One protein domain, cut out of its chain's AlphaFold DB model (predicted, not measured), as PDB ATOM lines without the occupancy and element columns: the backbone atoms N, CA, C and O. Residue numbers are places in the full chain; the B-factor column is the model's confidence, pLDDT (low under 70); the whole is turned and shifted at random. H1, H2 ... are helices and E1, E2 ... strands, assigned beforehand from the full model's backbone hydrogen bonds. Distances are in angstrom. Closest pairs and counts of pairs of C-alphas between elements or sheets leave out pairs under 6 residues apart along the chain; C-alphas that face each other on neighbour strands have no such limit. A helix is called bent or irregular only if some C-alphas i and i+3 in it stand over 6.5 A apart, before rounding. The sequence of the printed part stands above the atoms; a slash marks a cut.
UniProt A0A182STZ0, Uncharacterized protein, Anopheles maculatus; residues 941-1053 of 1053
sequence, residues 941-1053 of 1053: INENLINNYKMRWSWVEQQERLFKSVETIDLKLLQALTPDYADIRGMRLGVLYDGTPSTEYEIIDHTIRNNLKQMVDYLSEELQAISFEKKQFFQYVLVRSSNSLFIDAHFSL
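This is residues 941 to 1053 of the 1053 residues of an uncharacterized protein of Anopheles maculatus (UniProt A0A182STZ0). A long arm, residues 941 to 955, of which 945 to 955 belong to H1, sticks out from a small helical body where the other end of H1 packs with H2 and H3, and H4 packs on H2 and H3. A small hairpin, E1 and E2, lies on one side of this body, and H5 lies at its edge. The printed part has 113 residues, mostly helix, in the order H1 H2 E1 E2 H3 H4 H5, with E1 and E2 antiparallel. It is only just loose, close to compact, with a radius of gyration of the C-alphas of 16.3 A, and spans 62 by 33 by 23 A.

H1, residues 945 to 968, touches H2, residues 971 to 977, with residues 962 to 966 alone; the closest C-alphas, of Ser 965 and Leu 974, are 6.1 A apart. This helical hairpin has a shallow tilt of 1 degrees, opposite ways. E1, residues 988 to 990, and E2, residues 999 to 1001, form an antiparallel hairpin, with N 988 and O 1001 2.8 A apart, within hydrogen-bond range. H3, residues 1003 to 1019, is irregular, with C-alphas 1010 and 1013 8.9 A apart, and has a kink of 104 degrees near residue 1013. H1 touches H3 with residues 963 to 967 alone, closest at the C-alphas of Val 966 and Thr 1007, 5.8 A, at a shallow tilt of 14 degrees. H4, residues 1028 to 1038, touches H2 at a steep tilt of 45 degrees, closest at the C-alphas of Leu 971 and Phe 1033, 5.4 A. H4 touches H3 at a steep tilt of 47 degrees, closest at the C-alphas of Ile 1004 and Val 1037, 6.2 A. The helix packing is part aligned, part crossed: two of these four tilts are shallow. H5, residues 1047 to 1052, is close to but not clearly touching H3, with the closest C-alphas, of Leu 1019 and His 1050, 7.6 A apart. Every O i to N i+4 pair is within hydrogen-bond range in H2, H4 and H5, against 17 of 20 in H1 and 11 of 13 in H3.

H1 runs 36.8 A from C-alpha 945 at (-39.099, -47.023, 30.130); H3 measures 17.6 A and H4 15.4 A. H5 ends at C-alpha 1052, (-6.412, -9.757, 30.806).

The farthest C-alphas, of Asn 942 and Glu 1022, are 61.9 A apart. The printed part has no cut and no long link. Its mean pLDDT is 77.8, with residues 941 to 943, 979 to 983, 1021 to 1025 and 1042 to 1053 under 70.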
ATOM      1  N   ILE A 941     -44.856 -43.760  28.698       60.91
ATOM      2  CA  ILE A 941     -44.081 -44.057  29.920       60.91
ATOM      3  C   ILE A 941     -43.760 -45.556  30.012       60.91
ATOM      4  O   ILE A 941     -42.637 -45.933  30.349       60.91
ATOM      5  N   ASN A 942     -44.732 -46.414  29.691       57.59
ATOM      6  CA  ASN A 942     -44.590 -47.864  29.834       57.59
ATOM      7  C   ASN A 942     -43.923 -48.528  28.626       57.59
ATOM      8  O   ASN A 942     -43.184 -49.496  28.796       57.59
ATOM      9  N   GLU A 943     -44.160 -48.036  27.410       62.34
ATOM     10  CA  GLU A 943     -43.550 -48.617  26.208       62.34
ATOM     11  C   GLU A 943     -42.062 -48.259  26.076       62.34
ATOM     12  O   GLU A 943     -41.285 -49.057  25.552       62.34
ATOM     13  N   ASN A 944     -41.638 -47.115  26.629       70.81
ATOM     14  CA  ASN A 944     -40.285 -46.581  26.454       70.81
ATOM     15  C   ASN A 944     -39.437 -46.495  27.733       70.81
ATOM     16  O   ASN A 944     -38.367 -45.888  27.689       70.81
ATOM     17  N   LEU A 945     -39.835 -47.112  28.855       82.19
ATOM     18  CA  LEU A 945     -39.099 -47.023  30.130       82.19
ATOM     19  C   LEU A 945     -37.604 -47.372  29.989       82.19
ATOM     20  O   LEU A 945     -36.736 -46.581  30.356       82.19
ATOM     21  N   ILE A 946     -37.292 -48.539  29.416       83.75
ATOM     22  CA  ILE A 946     -35.905 -48.992  29.211       83.75
ATOM     23  C   ILE A 946     -35.175 -48.078  28.218       83.75
ATOM     24  O   ILE A 946     -34.019 -47.718  28.438       83.75
ATOM     25  N   ASN A 947     -35.849 -47.680  27.136       86.06
ATOM     26  CA  ASN A 947     -35.269 -46.810  26.112       86.06
ATOM     27  C   ASN A 947     -34.894 -45.440  26.690       86.06
ATOM     28  O   ASN A 947     -33.822 -44.930  26.385       86.06
ATOM     29  N   ASN A 948     -35.714 -44.885  27.583       85.62
ATOM     30  CA  ASN A 948     -35.448 -43.626  28.275       85.62
ATOM     31  C   ASN A 948     -34.137 -43.693  29.076       85.62
ATOM     32  O   ASN A 948     -33.262 -42.849  28.902       85.62
ATOM     33  N   TYR A 949     -33.939 -44.736  29.886       89.62
ATOM     34  CA  TYR A 949     -32.693 -44.894  30.645       89.62
ATOM     35  C   TYR A 949     -31.472 -45.163  29.755       89.62
ATOM     36  O   TYR A 949     -30.396 -44.628  30.028       89.62
ATOM     37  N   LYS A 950     -31.637 -45.904  28.652       89.94
ATOM     38  CA  LYS A 950     -30.580 -46.080  27.641       89.94
ATOM     39  C   LYS A 950     -30.197 -44.764  26.962       89.94
ATOM     40  O   LYS A 950     -29.011 -44.520  26.760       89.94
ATOM     41  N   MET A 951     -31.168 -43.901  26.658       90.44
ATOM     42  CA  MET A 951     -30.908 -42.567  26.107       90.44
ATOM     43  C   MET A 951     -30.104 -41.712  27.091       90.44
ATOM     44  O   MET A 951     -29.065 -41.178  26.707       90.44
ATOM     45  N   ARG A 952     -30.493 -41.680  28.375       92.56
ATOM     46  CA  ARG A 952     -29.728 -40.985  29.431       92.56
ATOM     47  C   ARG A 952     -28.283 -41.475  29.504       92.56
ATOM     48  O   ARG A 952     -27.357 -40.676  29.573       92.56
ATOM     49  N   TRP A 953     -28.092 -42.791  29.446       94.38
ATOM     50  CA  TRP A 953     -26.760 -43.388  29.422       94.38
ATOM     51  C   TRP A 953     -25.946 -42.939  28.203       94.38
ATOM     52  O   TRP A 953     -24.781 -42.566  28.338       94.38
ATOM     53  N   SER A 954     -26.573 -42.911  27.023       93.56
ATOM     54  CA  SER A 954     -25.923 -42.471  25.787       93.56
ATOM     55  C   SER A 954     -25.471 -41.009  25.840       93.56
ATOM     56  O   SER A 954     -24.410 -40.692  25.311       93.56
ATOM     57  N   TRP A 955     -26.211 -40.129  26.523       91.75
ATOM     58  CA  TRP A 955     -25.815 -38.729  26.700       91.75
ATOM     59  C   TRP A 955     -24.563 -38.585  27.568       91.75
ATOM     60  O   TRP A 955     -23.667 -37.823  27.216       91.75
ATOM     61  N   VAL A 956     -24.441 -39.372  28.642       92.81
ATOM     62  CA  VAL A 956     -23.207 -39.405  29.453       92.81
ATOM     63  C   VAL A 956     -22.026 -39.931  28.634       92.81
ATOM     64  O   VAL A 956     -20.922 -39.401  28.721       92.81
ATOM     65  N   GLU A 957     -22.238 -40.944  27.790       91.88
ATOM     66  CA  GLU A 957     -21.188 -41.441  26.891       91.88
ATOM     67  C   GLU A 957     -20.782 -40.419  25.823       91.88
ATOM     68  O   GLU A 957     -19.605 -40.356  25.465       91.88
ATOM     69  N   GLN A 958     -21.723 -39.619  25.318       88.31
ATOM     70  CA  GLN A 958     -21.420 -38.504  24.418       88.31
ATOM     71  C   GLN A 958     -20.536 -37.467  25.119       88.31
ATOM     72  O   GLN A 958     -19.502 -37.097  24.564       88.31
ATOM     73  N   GLN A 959     -20.872 -37.085  26.357       87.88
ATOM     74  CA  GLN A 959     -20.063 -36.154  27.149       87.88
ATOM     75  C   GLN A 959     -18.659 -36.717  27.422       87.88
ATOM     76  O   GLN A 959     -17.658 -36.025  27.265       87.88
ATOM     77  N   GLU A 960     -18.544 -38.008  27.741       88.88
ATOM     78  CA  GLU A 960     -17.246 -38.659  27.942       88.88
ATOM     79  C   GLU A 960     -16.388 -38.657  26.663       88.88
ATOM     80  O   GLU A 960     -15.184 -38.403  26.725       88.88
ATOM     81  N   ARG A 961     -16.989 -38.926  25.494       88.38
ATOM     82  CA  ARG A 961     -16.287 -38.860  24.197       88.38
ATOM     83  C   ARG A 961     -15.827 -37.442  23.883       88.38
ATOM     84  O   ARG A 961     -14.708 -37.273  23.404       88.38
ATOM     85  N   LEU A 962     -16.659 -36.448  24.186       88.38
ATOM     86  CA  LEU A 962     -16.321 -35.041  24.022       88.38
ATOM     87  C   LEU A 962     -15.094 -34.668  24.867       88.38
ATOM     88  O   LEU A 962     -14.117 -34.158  24.326       88.38
ATOM     89  N   PHE A 963     -15.083 -35.013  26.155       88.88
ATOM     90  CA  PHE A 963     -13.940 -34.740  27.034       88.88
ATOM     91  C   PHE A 963     -12.676 -35.497  26.618       88.88
ATOM     92  O   PHE A 963     -11.586 -34.957  26.735       88.88
ATOM     93  N   LYS A 964     -12.785 -36.719  26.086       87.88
ATOM     94  CA  LYS A 964     -11.614 -37.441  25.555       87.88
ATOM     95  C   LYS A 964     -11.046 -36.801  24.289       87.88
ATOM     96  O   LYS A 964      -9.845 -36.877  24.059       87.88
ATOM     97  N   SER A 965     -11.878 -36.155  23.470       86.50
ATOM     98  CA  SER A 965     -11.431 -35.560  22.201       86.50
ATOM     99  C   SER A 965     -10.439 -34.403  22.369       86.50
ATOM    100  O   SER A 965      -9.633 -34.146  21.476       86.50
ATOM    101  N   VAL A 966     -10.449 -33.728  23.525       86.88
ATOM    102  CA  VAL A 966      -9.547 -32.596  23.791       86.88
ATOM    103  C   VAL A 966      -8.142 -33.023  24.206       86.88
ATOM    104  O   VAL A 966      -7.217 -32.215  24.167       86.88
ATOM    105  N   GLU A 967      -7.948 -34.300  24.546       85.62
ATOM    106  CA  GLU A 967      -6.631 -34.854  24.885       85.62
ATOM    107  C   GLU A 967      -5.692 -34.854  23.668       85.62
ATOM    108  O   GLU A 967      -4.485 -34.686  23.820       85.62
ATOM    109  N   THR A 968      -6.238 -34.980  22.452       83.69
ATOM    110  CA  THR A 968      -5.467 -35.017  21.199       83.69
ATOM    111  C   THR A 968      -5.291 -33.655  20.521       83.69
ATOM    112  O   THR A 968      -4.572 -33.582  19.529       83.69
ATOM    113  N   ILE A 969      -5.919 -32.583  21.032       84.19
ATOM    114  CA  ILE A 969      -5.897 -31.223  20.448       84.19
ATOM    115  C   ILE A 969      -6.312 -31.233  18.958       84.19
ATOM    116  O   ILE A 969      -5.648 -30.664  18.091       84.19
ATOM    117  N   ASP A 970      -7.414 -31.919  18.640       85.19
ATOM    118  CA  ASP A 970      -7.974 -31.976  17.282       85.19
ATOM    119  C   ASP A 970      -9.254 -31.136  17.200       85.19
ATOM    120  O   ASP A 970     -10.328 -31.549  17.645       85.19
ATOM    121  N   LEU A 971      -9.136 -29.942  16.612       83.44
ATOM    122  CA  LEU A 971     -10.259 -29.017  16.463       83.44
ATOM    123  C   LEU A 971     -11.350 -29.565  15.533       83.44
ATOM    124  O   LEU A 971     -12.529 -29.331  15.786       83.44
ATOM    125  N   LYS A 972     -10.991 -30.313  14.482       84.12
ATOM    126  CA  LYS A 972     -11.976 -30.857  13.534       84.12
ATOM    127  C   LYS A 972     -12.800 -31.954  14.187       84.12
ATOM    128  O   LYS A 972     -14.014 -31.991  14.010       84.12
ATOM    129  N   LEU A 973     -12.144 -32.826  14.955       86.06
ATOM    130  CA  LEU A 973     -12.830 -33.840  15.749       86.06
ATOM    131  C   LEU A 973     -13.751 -33.187  16.783       86.06
ATOM    132  O   LEU A 973     -14.910 -33.583  16.891       86.06
ATOM    133  N   LEU A 974     -13.261 -32.169  17.496       84.25
ATOM    134  CA  LEU A 974     -14.050 -31.449  18.489       84.25
ATOM    135  C   LEU A 974     -15.298 -30.812  17.857       84.25
ATOM    136  O   LEU A 974     -16.399 -31.059  18.335       84.25
ATOM    137  N   GLN A 975     -15.145 -30.091  16.741       81.25
ATOM    138  CA  GLN A 975     -16.252 -29.481  15.987       81.25
ATOM    139  C   GLN A 975     -17.245 -30.517  15.440       81.25
ATOM    140  O   GLN A 975     -18.450 -30.275  15.429       81.25
ATOM    141  N   ALA A 976     -16.768 -31.687  15.005       82.81
ATOM    142  CA  ALA A 976     -17.636 -32.769  14.537       82.81
ATOM    143  C   ALA A 976     -18.463 -33.398  15.674       82.81
ATOM    144  O   ALA A 976     -19.581 -33.860  15.442       82.81
ATOM    145  N   LEU A 977     -17.922 -33.421  16.896       80.94
ATOM    146  CA  LEU A 977     -18.610 -33.910  18.093       80.94
ATOM    147  C   LEU A 977     -19.560 -32.871  18.705       80.94
ATOM    148  O   LEU A 977     -20.401 -33.242  19.520       80.94
ATOM    149  N   THR A 978     -19.458 -31.602  18.304       74.62
ATOM    150  CA  THR A 978     -20.268 -30.488  18.813       74.62
ATOM    151  C   THR A 978     -21.036 -29.781  17.688       74.62
ATOM    152  O   THR A 978     -20.856 -28.577  17.481       74.62
ATOM    153  N   PRO A 979     -21.934 -30.479  16.959       66.31
ATOM    154  CA  PRO A 979     -22.784 -29.817  15.972       66.31
ATOM    155  C   PRO A 979     -23.535 -28.645  16.628       66.31
ATOM    156  O   PRO A 979     -24.037 -28.765  17.748       66.31
ATOM    157  N   ASP A 980     -23.538 -27.492  15.953       62.09
ATOM    158  CA  ASP A 980     -24.082 -26.211  16.436       62.09
ATOM    159  C   ASP A 980     -23.451 -25.684  17.742       62.09
ATOM    160  O   ASP A 980     -24.089 -24.951  18.500       62.09
ATOM    161  N   TYR A 981     -22.199 -26.064  18.036       64.31
ATOM    162  CA  TYR A 981     -21.434 -25.611  19.209       64.31
ATOM    163  C   TYR A 981     -22.089 -25.990  20.558       64.31
ATOM    164  O   TYR A 981     -21.833 -25.376  21.599       64.31
ATOM    165  N   ALA A 982     -22.967 -27.003  20.554       58.84
ATOM    166  CA  ALA A 982     -24.012 -27.198  21.559       58.84
ATOM    167  C   ALA A 982     -23.552 -27.826  22.902       58.84
ATOM    168  O   ALA A 982     -24.099 -27.502  23.958       58.84
ATOM    169  N   ASP A 983     -22.519 -28.671  22.899       65.94
ATOM    170  CA  ASP A 983     -22.247 -29.595  24.020       65.94
ATOM    171  C   ASP A 983     -21.029 -29.229  24.903       65.94
ATOM    172  O   ASP A 983     -20.780 -29.868  25.926       65.94
ATOM    173  N   ILE A 984     -20.300 -28.156  24.567       76.12
ATOM    174  CA  ILE A 984     -19.027 -27.759  25.218       76.12
ATOM    175  C   ILE A 984     -19.207 -27.317  26.681       76.12
ATOM    176  O   ILE A 984     -18.299 -27.475  27.487       76.12
ATOM    177  N   ARG A 985     -20.392 -26.811  27.043       78.00
ATOM    178  CA  ARG A 985     -20.686 -26.283  28.389       78.00
ATOM    179  C   ARG A 985     -21.003 -27.346  29.441       78.00
ATOM    180  O   ARG A 985     -21.200 -26.997  30.598       78.00
ATOM    181  N   GLY A 986     -21.140 -28.613  29.059       85.38
ATOM    182  CA  GLY A 986     -21.446 -29.662  30.031       85.38
ATOM    183  C   GLY A 986     -20.245 -29.940  30.930       85.38
ATOM    184  O   GLY A 986     -19.130 -30.125  30.439       85.38
ATOM    185  N   MET A 987     -20.480 -29.975  32.236       88.25
ATOM    186  CA  MET A 987     -19.460 -30.299  33.229       88.25
ATOM    187  C   MET A 987     -19.312 -31.814  33.374       88.25
ATOM    188  O   MET A 987     -20.226 -32.581  33.073       88.25
ATOM    189  N   ARG A 988     -18.162 -32.254  33.876       89.81
ATOM    190  CA  ARG A 988     -17.899 -33.659  34.182       89.81
ATOM    191  C   ARG A 988     -17.582 -33.816  35.658       89.81
ATOM    192  O   ARG A 988     -16.797 -33.040  36.196       89.81
ATOM    193  N   LEU A 989     -18.158 -34.821  36.310       89.94
ATOM    194  CA  LEU A 989     -17.758 -35.197  37.662       89.94
ATOM    195  C   LEU A 989     -16.554 -36.141  37.616       89.94
ATOM    196  O   LEU A 989     -16.545 -37.141  36.892       89.94
ATOM    197  N   GLY A 990     -15.543 -35.858  38.433       88.50
ATOM    198  CA  GLY A 990     -14.433 -36.777  38.649       88.50
ATOM    199  C   GLY A 990     -13.272 -36.159  39.410       88.50
ATOM    200  O   GLY A 990     -13.348 -35.047  39.922       88.50
ATOM    201  N   VAL A 991     -12.167 -36.895  39.465       84.44
ATOM    202  CA  VAL A 991     -10.930 -36.448  40.112       84.44
ATOM    203  C   VAL A 991     -10.022 -35.779  39.077       84.44
ATOM    204  O   VAL A 991      -9.489 -36.454  38.193       84.44
ATOM    205  N   LEU A 992      -9.836 -34.457  39.188       80.56
ATOM    206  CA  LEU A 992      -8.989 -33.677  38.273       80.56
ATOM    207  C   LEU A 992      -7.486 -33.771  38.598       80.56
ATOM    208  O   LEU A 992      -6.675 -33.642  37.692       80.56
ATOM    209  N   TYR A 993      -7.090 -34.048  39.839       77.75
ATOM    210  CA  TYR A 993      -5.695 -34.339  40.190       77.75
ATOM    211  C   TYR A 993      -5.635 -35.482  41.197       77.75
ATOM    212  O   TYR A 993      -6.469 -35.580  42.094       77.75
ATOM    213  N   ASP A 994      -4.640 -36.358  41.065       74.12
ATOM    214  CA  ASP A 994      -4.464 -37.446  42.023       74.12
ATOM    215  C   ASP A 994      -4.239 -36.855  43.417       74.12
ATOM    216  O   ASP A 994      -3.314 -36.071  43.626       74.12
ATOM    217  N   GLY A 995      -5.101 -37.210  44.368       72.06
ATOM    218  CA  GLY A 995      -5.055 -36.625  45.706       72.06
ATOM    219  C   GLY A 995      -6.230 -35.711  46.051       72.06
ATOM    220  O   GLY A 995      -6.423 -35.440  47.233       72.06
ATOM    221  N   THR A 996      -7.021 -35.256  45.071       79.31
ATOM    222  CA  THR A 996      -8.118 -34.301  45.307       79.31
ATOM    223  C   THR A 996      -9.484 -34.986  45.456       79.31
ATOM    224  O   THR A 996      -9.696 -36.072  44.908       79.31
ATOM    225  N   PRO A 997     -10.449 -34.367  46.164       82.19
ATOM    226  CA  PRO A 997     -11.849 -34.794  46.143       82.19
ATOM    227  C   PRO A 997     -12.406 -34.844  44.712       82.19
ATOM    228  O   PRO A 997     -11.936 -34.119  43.835       82.19
ATOM    229  N   SER A 998     -13.410 -35.696  44.472       85.69
ATOM    230  CA  SER A 998     -14.184 -35.629  43.223       85.69
ATOM    231  C   SER A 998     -14.949 -34.307  43.151       85.69
ATOM    232  O   SER A 998     -15.694 -33.984  44.077       85.69
ATOM    233  N   THR A 999     -14.797 -33.574  42.051       86.56
ATOM    234  CA  THR A 999     -15.464 -32.288  41.807       86.56
ATOM    235  C   THR A 999     -16.003 -32.225  40.383       86.56
ATOM    236  O   THR A 999     -15.585 -32.990  39.512       86.56
ATOM    237  N   GLU A1000     -16.959 -31.333  40.148       88.44
ATOM    238  CA  GLU A1000     -17.404 -31.004  38.793       88.44
ATOM    239  C   GLU A1000     -16.367 -30.073  38.146       88.44
ATOM    240  O   GLU A1000     -15.860 -29.164  38.803       88.44
ATOM    241  N   TYR A1001     -16.006 -30.331  36.889       87.06
ATOM    242  CA  TYR A1001     -15.052 -29.522  36.127       87.06
ATOM    243  C   TYR A1001     -15.493 -29.353  34.671       87.06
ATOM    244  O   TYR A1001     -16.204 -30.198  34.117       87.06
ATOM    245  N   GLU A1002     -15.074 -28.258  34.042       88.12
ATOM    246  CA  GLU A1002     -15.369 -27.980  32.640       88.12
ATOM    247  C   GLU A1002     -14.362 -28.670  31.704       88.12
ATOM    248  O   GLU A1002     -13.290 -29.143  32.092       88.12
ATOM    249  N   ILE A1003     -14.699 -28.709  30.415       87.56
ATOM    250  CA  ILE A1003     -13.835 -29.286  29.381       87.56
ATOM    251  C   ILE A1003     -12.483 -28.566  29.270       87.56
ATOM    252  O   ILE A1003     -11.467 -29.206  28.981       87.56
ATOM    253  N   ILE A1004     -12.439 -27.260  29.551       85.62
ATOM    254  CA  ILE A1004     -11.195 -26.487  29.587       85.62
ATOM    255  C   ILE A1004     -10.268 -26.966  30.706       85.62
ATOM    256  O   ILE A1004      -9.078 -27.144  30.462       85.62
ATOM    257  N   ASP A1005     -10.795 -27.290  31.887       86.75
ATOM    258  CA  ASP A1005      -9.982 -27.750  33.015       86.75
ATOM    259  C   ASP A1005      -9.338 -29.110  32.696       86.75
ATOM    260  O   ASP A1005      -8.152 -29.326  32.954       86.75
ATOM    261  N   HIS A1006     -10.088 -30.006  32.037       87.12
ATOM    262  CA  HIS A1006      -9.559 -31.285  31.536       87.12
ATOM    263  C   HIS A1006      -8.514 -31.086  30.432       87.12
ATOM    264  O   HIS A1006      -7.495 -31.780  30.397       87.12
ATOM    265  N   THR A1007      -8.740 -30.119  29.542       87.38
ATOM    266  CA  THR A1007      -7.795 -29.760  28.477       87.38
ATOM    267  C   THR A1007      -6.474 -29.274  29.071       87.38
ATOM    268  O   THR A1007      -5.411 -29.749  28.668       87.38
ATOM    269  N   ILE A1008      -6.538 -28.376  30.058       84.31
ATOM    270  CA  ILE A1008      -5.377 -27.802  30.743       84.31
ATOM    271  C   ILE A1008      -4.626 -28.880  31.516       84.31
ATOM    272  O   ILE A1008      -3.411 -28.977  31.373       84.31
ATOM    273  N   ARG A1009      -5.324 -29.737  32.273       85.38
ATOM    274  CA  ARG A1009      -4.693 -30.843  33.010       85.38
ATOM    275  C   ARG A1009      -3.793 -31.689  32.101       85.38
ATOM    276  O   ARG A1009      -2.672 -32.015  32.479       85.38
ATOM    277  N   ASN A1010      -4.277 -32.037  30.909       85.12
ATOM    278  CA  ASN A1010      -3.549 -32.909  29.984       85.12
ATOM    279  C   ASN A1010      -2.528 -32.162  29.108       85.12
ATOM    280  O   ASN A1010      -1.609 -32.786  28.583       85.12
ATOM    281  N   ASN A1011      -2.653 -30.836  28.965       84.94
ATOM    282  CA  ASN A1011      -1.852 -30.033  28.034       84.94
ATOM    283  C   ASN A1011      -1.249 -28.765  28.667       84.94
ATOM    284  O   ASN A1011      -0.995 -27.791  27.959       84.94
ATOM    285  N   LEU A1012      -0.979 -28.774  29.979       82.94
ATOM    286  CA  LEU A1012      -0.614 -27.585  30.766       82.94
ATOM    287  C   LEU A1012       0.512 -26.763  30.134       82.94
ATOM    288  O   LEU A1012       0.365 -25.560  29.959       82.94
ATOM    289  N   LYS A1013       1.611 -27.415  29.732       83.06
ATOM    290  CA  LYS A1013       2.749 -26.736  29.091       83.06
ATOM    291  C   LYS A1013       2.322 -25.964  27.838       83.06
ATOM    292  O   LYS A1013       2.700 -24.817  27.670       83.06
ATOM    293  N   GLN A1014       1.505 -26.587  26.993       82.88
ATOM    294  CA  GLN A1014       1.051 -25.989  25.738       82.88
ATOM    295  C   GLN A1014       0.048 -24.856  25.983       82.88
ATOM    296  O   GLN A1014       0.015 -23.910  25.212       82.88
ATOM    297  N   MET A1015      -0.748 -24.927  27.055       80.56
ATOM    298  CA  MET A1015      -1.596 -23.806  27.464       80.56
ATOM    299  C   MET A1015      -0.755 -22.633  27.992       80.56
ATOM    300  O   MET A1015      -1.021 -21.490  27.644       80.56
ATOM    301  N   VAL A1016       0.285 -22.898  28.791       79.31
ATOM    302  CA  VAL A1016       1.205 -21.850  29.267       79.31
ATOM    303  C   VAL A1016       1.898 -21.172  28.088       79.31
ATOM    304  O   VAL A1016       1.843 -19.950  27.993       79.31
ATOM    305  N   ASP A1017       2.450 -21.948  27.150       80.56
ATOM    306  CA  ASP A1017       3.066 -21.441  25.914       80.56
ATOM    307  C   ASP A1017       2.059 -20.641  25.041       80.56
ATOM    308  O   ASP A1017       2.463 -19.821  24.224       80.56
ATOM    309  N   TYR A1018       0.741 -20.874  25.175       78.31
ATOM    310  CA  TYR A1018      -0.307 -20.149  24.436       78.31
ATOM    311  C   TYR A1018      -0.608 -18.795  25.075       78.31
ATOM    312  O   TYR A1018      -0.791 -17.812  24.361       78.31
ATOM    313  N   LEU A1019      -0.658 -18.757  26.408       75.00
ATOM    314  CA  LEU A1019      -0.960 -17.559  27.191       75.00
ATOM    315  C   LEU A1019       0.242 -16.613  27.329       75.00
ATOM    316  O   LEU A1019       0.061 -15.459  27.697       75.00
ATOM    317  N   SER A1020       1.465 -17.084  27.076       72.56
ATOM    318  CA  SER A1020       2.685 -16.284  27.217       72.56
ATOM    319  C   SER A1020       3.273 -15.913  25.856       72.56
ATOM    320  O   SER A1020       3.697 -16.775  25.091       72.56
ATOM    321  N   GLU A1021       3.345 -14.613  25.559       57.16
ATOM    322  CA  GLU A1021       3.928 -14.103  24.305       57.16
ATOM    323  C   GLU A1021       5.453 -14.334  24.201       57.16
ATOM    324  O   GLU A1021       6.020 -14.263  23.112       57.16
ATOM    325  N   GLU A1022       6.116 -14.636  25.324       55.44
ATOM    326  CA  GLU A1022       7.578 -14.773  25.439       55.44
ATOM    327  C   GLU A1022       8.106 -16.216  25.266       55.44
ATOM    328  O   GLU A1022       9.315 -16.412  25.109       55.44
ATOM    329  N   LEU A1023       7.238 -17.237  25.293       58.97
ATOM    330  CA  LEU A1023       7.618 -18.654  25.168       58.97
ATOM    331  C   LEU A1023       7.416 -19.193  23.734       58.97
ATOM    332  O   LEU A1023       6.923 -18.508  22.843       58.97
ATOM    333  N   GLN A1024       7.912 -20.411  23.469       59.16
ATOM    334  CA  GLN A1024       8.018 -21.003  22.121       59.16
ATOM    335  C   GLN A1024       6.733 -20.875  21.278       59.16
ATOM    336  O   GLN A1024       5.630 -21.148  21.743       59.16
ATOM    337  N   ALA A1025       6.889 -20.565  19.984       63.78
ATOM    338  CA  ALA A1025       5.771 -20.415  19.055       63.78
ATOM    339  C   ALA A1025       4.937 -21.708  18.918       63.78
ATOM    340  O   ALA A1025       5.401 -22.723  18.396       63.78
ATOM    341  N   ILE A1026       3.672 -21.642  19.334       74.12
ATOM    342  CA  ILE A1026       2.669 -22.691  19.111       74.12
ATOM    343  C   ILE A1026       2.159 -22.655  17.663       74.12
ATOM    344  O   ILE A1026       1.992 -21.577  17.085       74.12
ATOM    345  N   SER A1027       1.861 -23.829  17.086       80.12
ATOM    346  CA  SER A1027       1.270 -23.924  15.744       80.12
ATOM    347  C   SER A1027      -0.101 -23.246  15.667       80.12
ATOM    348  O   SER A1027      -0.854 -23.188  16.641       80.12
ATOM    349  N   PHE A1028      -0.446 -22.742  14.486       73.81
ATOM    350  CA  PHE A1028      -1.707 -22.040  14.268       73.81
ATOM    351  C   PHE A1028      -2.930 -22.906  14.619       73.81
ATOM    352  O   PHE A1028      -3.854 -22.409  15.260       73.81
ATOM    353  N   GLU A1029      -2.912 -24.208  14.308       77.94
ATOM    354  CA  GLU A1029      -4.031 -25.110  14.620       77.94
ATOM    355  C   GLU A1029      -4.259 -25.247  16.129       77.94
ATOM    356  O   GLU A1029      -5.397 -25.261  16.596       77.94
ATOM    357  N   LYS A1030      -3.176 -25.308  16.911       80.31
ATOM    358  CA  LYS A1030      -3.249 -25.395  18.372       80.31
ATOM    359  C   LYS A1030      -3.722 -24.085  18.998       80.31
ATOM    360  O   LYS A1030      -4.512 -24.124  19.936       80.31
ATOM    361  N   LYS A1031      -3.293 -22.936  18.457       76.75
ATOM    362  CA  LYS A1031      -3.818 -21.621  18.867       76.75
ATOM    363  C   LYS A1031      -5.328 -21.550  18.644       76.75
ATOM    364  O   LYS A1031      -6.060 -21.213  19.566       76.75
ATOM    365  N   GLN A1032      -5.794 -21.955  17.461       76.56
ATOM    366  CA  GLN A1032      -7.226 -22.020  17.158       76.56
ATOM    367  C   GLN A1032      -7.976 -22.987  18.078       76.56
ATOM    368  O   GLN A1032      -9.084 -22.678  18.500       76.56
ATOM    369  N   PHE A1033      -7.384 -24.134  18.415       84.88
ATOM    370  CA  PHE A1033      -7.985 -25.086  19.346       84.88
ATOM    371  C   PHE A1033      -8.154 -24.500  20.753       84.88
ATOM    372  O   PHE A1033      -9.260 -24.525  21.291       84.88
ATOM    373  N   PHE A1034      -7.088 -23.952  21.349       82.19
ATOM    374  CA  PHE A1034      -7.168 -23.375  22.694       82.19
ATOM    375  C   PHE A1034      -8.123 -22.187  22.730       82.19
ATOM    376  O   PHE A1034      -8.966 -22.126  23.622       82.19
ATOM    377  N   GLN A1035      -8.074 -21.316  21.720       77.12
ATOM    378  CA  GLN A1035      -9.038 -20.231  21.563       77.12
ATOM    379  C   GLN A1035     -10.477 -20.761  21.467       77.12
ATOM    380  O   GLN A1035     -11.376 -20.238  22.122       77.12
ATOM    381  N   TYR A1036     -10.710 -21.830  20.698       79.62
ATOM    382  CA  TYR A1036     -12.038 -22.413  20.524       79.62
ATOM    383  C   TYR A1036     -12.644 -22.913  21.841       79.62
ATOM    384  O   TYR A1036     -13.832 -22.673  22.078       79.62
ATOM    385  N   VAL A1037     -11.847 -23.586  22.681       82.81
ATOM    386  CA  VAL A1037     -12.286 -24.108  23.986       82.81
ATOM    387  C   VAL A1037     -12.437 -22.980  25.010       82.81
ATOM    388  O   VAL A1037     -13.471 -22.910  25.668       82.81
ATOM    389  N   LEU A1038     -11.455 -22.074  25.111       78.19
ATOM    390  CA  LEU A1038     -11.445 -20.977  26.090       78.19
ATOM    391  C   LEU A1038     -12.670 -20.073  25.957       78.19
ATOM    392  O   LEU A1038     -13.372 -19.843  26.934       78.19
ATOM    393  N   VAL A1039     -12.966 -19.625  24.737       74.31
ATOM    394  CA  VAL A1039     -14.065 -18.686  24.472       74.31
ATOM    395  C   VAL A1039     -15.451 -19.315  24.729       74.31
ATOM    396  O   VAL A1039     -16.450 -18.615  24.899       74.31
ATOM    397  N   ARG A1040     -15.540 -20.652  24.767       77.38
ATOM    398  CA  ARG A1040     -16.799 -21.400  24.950       77.38
ATOM    399  C   ARG A1040     -16.965 -21.989  26.353       77.38
ATOM    400  O   ARG A1040     -18.015 -22.573  26.630       77.38
ATOM    401  N   SER A1041     -15.970 -21.801  27.213       76.12
ATOM    402  CA  SER A1041     -16.008 -22.125  28.637       76.12
ATOM    403  C   SER A1041     -16.502 -20.936  29.460       76.12
ATOM    404  O   SER A1041     -16.429 -19.795  29.011       76.12
ATOM    405  N   SER A1042     -17.052 -21.195  30.648       66.31
ATOM    406  CA  SER A1042     -17.751 -20.166  31.439       66.31
ATOM    407  C   SER A1042     -17.216 -19.960  32.852       66.31
ATOM    408  O   SER A1042     -17.243 -18.833  33.333       66.31
ATOM    409  N   ASN A1043     -16.723 -21.011  33.512       61.22
ATOM    410  CA  ASN A1043     -16.394 -20.987  34.942       61.22
ATOM    411  C   ASN A1043     -14.939 -21.378  35.254       61.22
ATOM    412  O   ASN A1043     -14.643 -21.804  36.369       61.22
ATOM    413  N   SER A1044     -14.018 -21.255  34.297       63.38
ATOM    414  CA  SER A1044     -12.606 -21.560  34.550       63.38
ATOM    415  C   SER A1044     -11.853 -20.347  35.089       63.38
ATOM    416  O   SER A1044     -11.983 -19.243  34.568       63.38
ATOM    417  N   LEU A1045     -10.989 -20.569  36.084       53.53
ATOM    418  CA  LEU A1045     -10.094 -19.554  36.666       53.53
ATOM    419  C   LEU A1045      -9.154 -18.906  35.627       53.53
ATOM    420  O   LEU A1045      -8.580 -17.851  35.874       53.53
ATOM    421  N   PHE A1046      -8.989 -19.539  34.463       55.34
ATOM    422  CA  PHE A1046      -8.165 -19.046  33.357       55.34
ATOM    423  C   PHE A1046      -8.904 -18.095  32.414       55.34
ATOM    424  O   PHE A1046      -8.268 -17.458  31.575       55.34
ATOM    425  N   ILE A1047     -10.226 -17.980  32.541       58.47
ATOM    426  CA  ILE A1047     -11.017 -17.039  31.750       58.47
ATOM    427  C   ILE A1047     -10.614 -15.598  32.098       58.47
ATOM    428  O   ILE A1047     -10.398 -14.802  31.192       58.47
ATOM    429  N   ASP A1048     -10.385 -15.287  33.379       53.44
ATOM    430  CA  ASP A1048      -9.890 -13.969  33.813       53.44
ATOM    431  C   ASP A1048      -8.502 -13.651  33.235       53.44
ATOM    432  O   ASP A1048      -8.215 -12.508  32.875       53.44
ATOM    433  N   ALA A1049      -7.650 -14.671  33.082       51.91
ATOM    434  CA  ALA A1049      -6.348 -14.527  32.434       51.91
ATOM    435  C   ALA A1049      -6.490 -14.261  30.926       51.91
ATOM    436  O   ALA A1049      -5.731 -13.468  30.385       51.91
ATOM    437  N   HIS A1050      -7.480 -14.870  30.263       53.09
ATOM    438  CA  HIS A1050      -7.801 -14.576  28.866       53.09
ATOM    439  C   HIS A1050      -8.383 -13.169  28.677       53.09
ATOM    440  O   HIS A1050      -8.038 -12.529  27.700       53.09
ATOM    441  N   PHE A1051      -9.220 -12.679  29.599       52.88
ATOM    442  CA  PHE A1051      -9.726 -11.300  29.574       52.88
ATOM    443  C   PHE A1051      -8.634 -10.245  29.818       52.88
ATOM    444  O   PHE A1051      -8.814  -9.084  29.459       52.88
ATOM    445  N   SER A1052      -7.540 -10.637  30.476       43.81
ATOM    446  CA  SER A1052      -6.412  -9.757  30.806       43.81
ATOM    447  C   SER A1052      -5.320  -9.727  29.724       43.81
ATOM    448  O   SER A1052      -4.453  -8.855  29.783       43.81
ATOM    449  N   LEU A1053      -5.351 -10.685  28.788       43.22
ATOM    450  CA  LEU A1053      -4.507 -10.789  27.590       43.22
ATOM    451  C   LEU A1053      -5.216 -10.130  26.404       43.22
ATOM    452  O   LEU A1053      -4.535  -9.396  25.654       43.22
TER     453      LEU A1053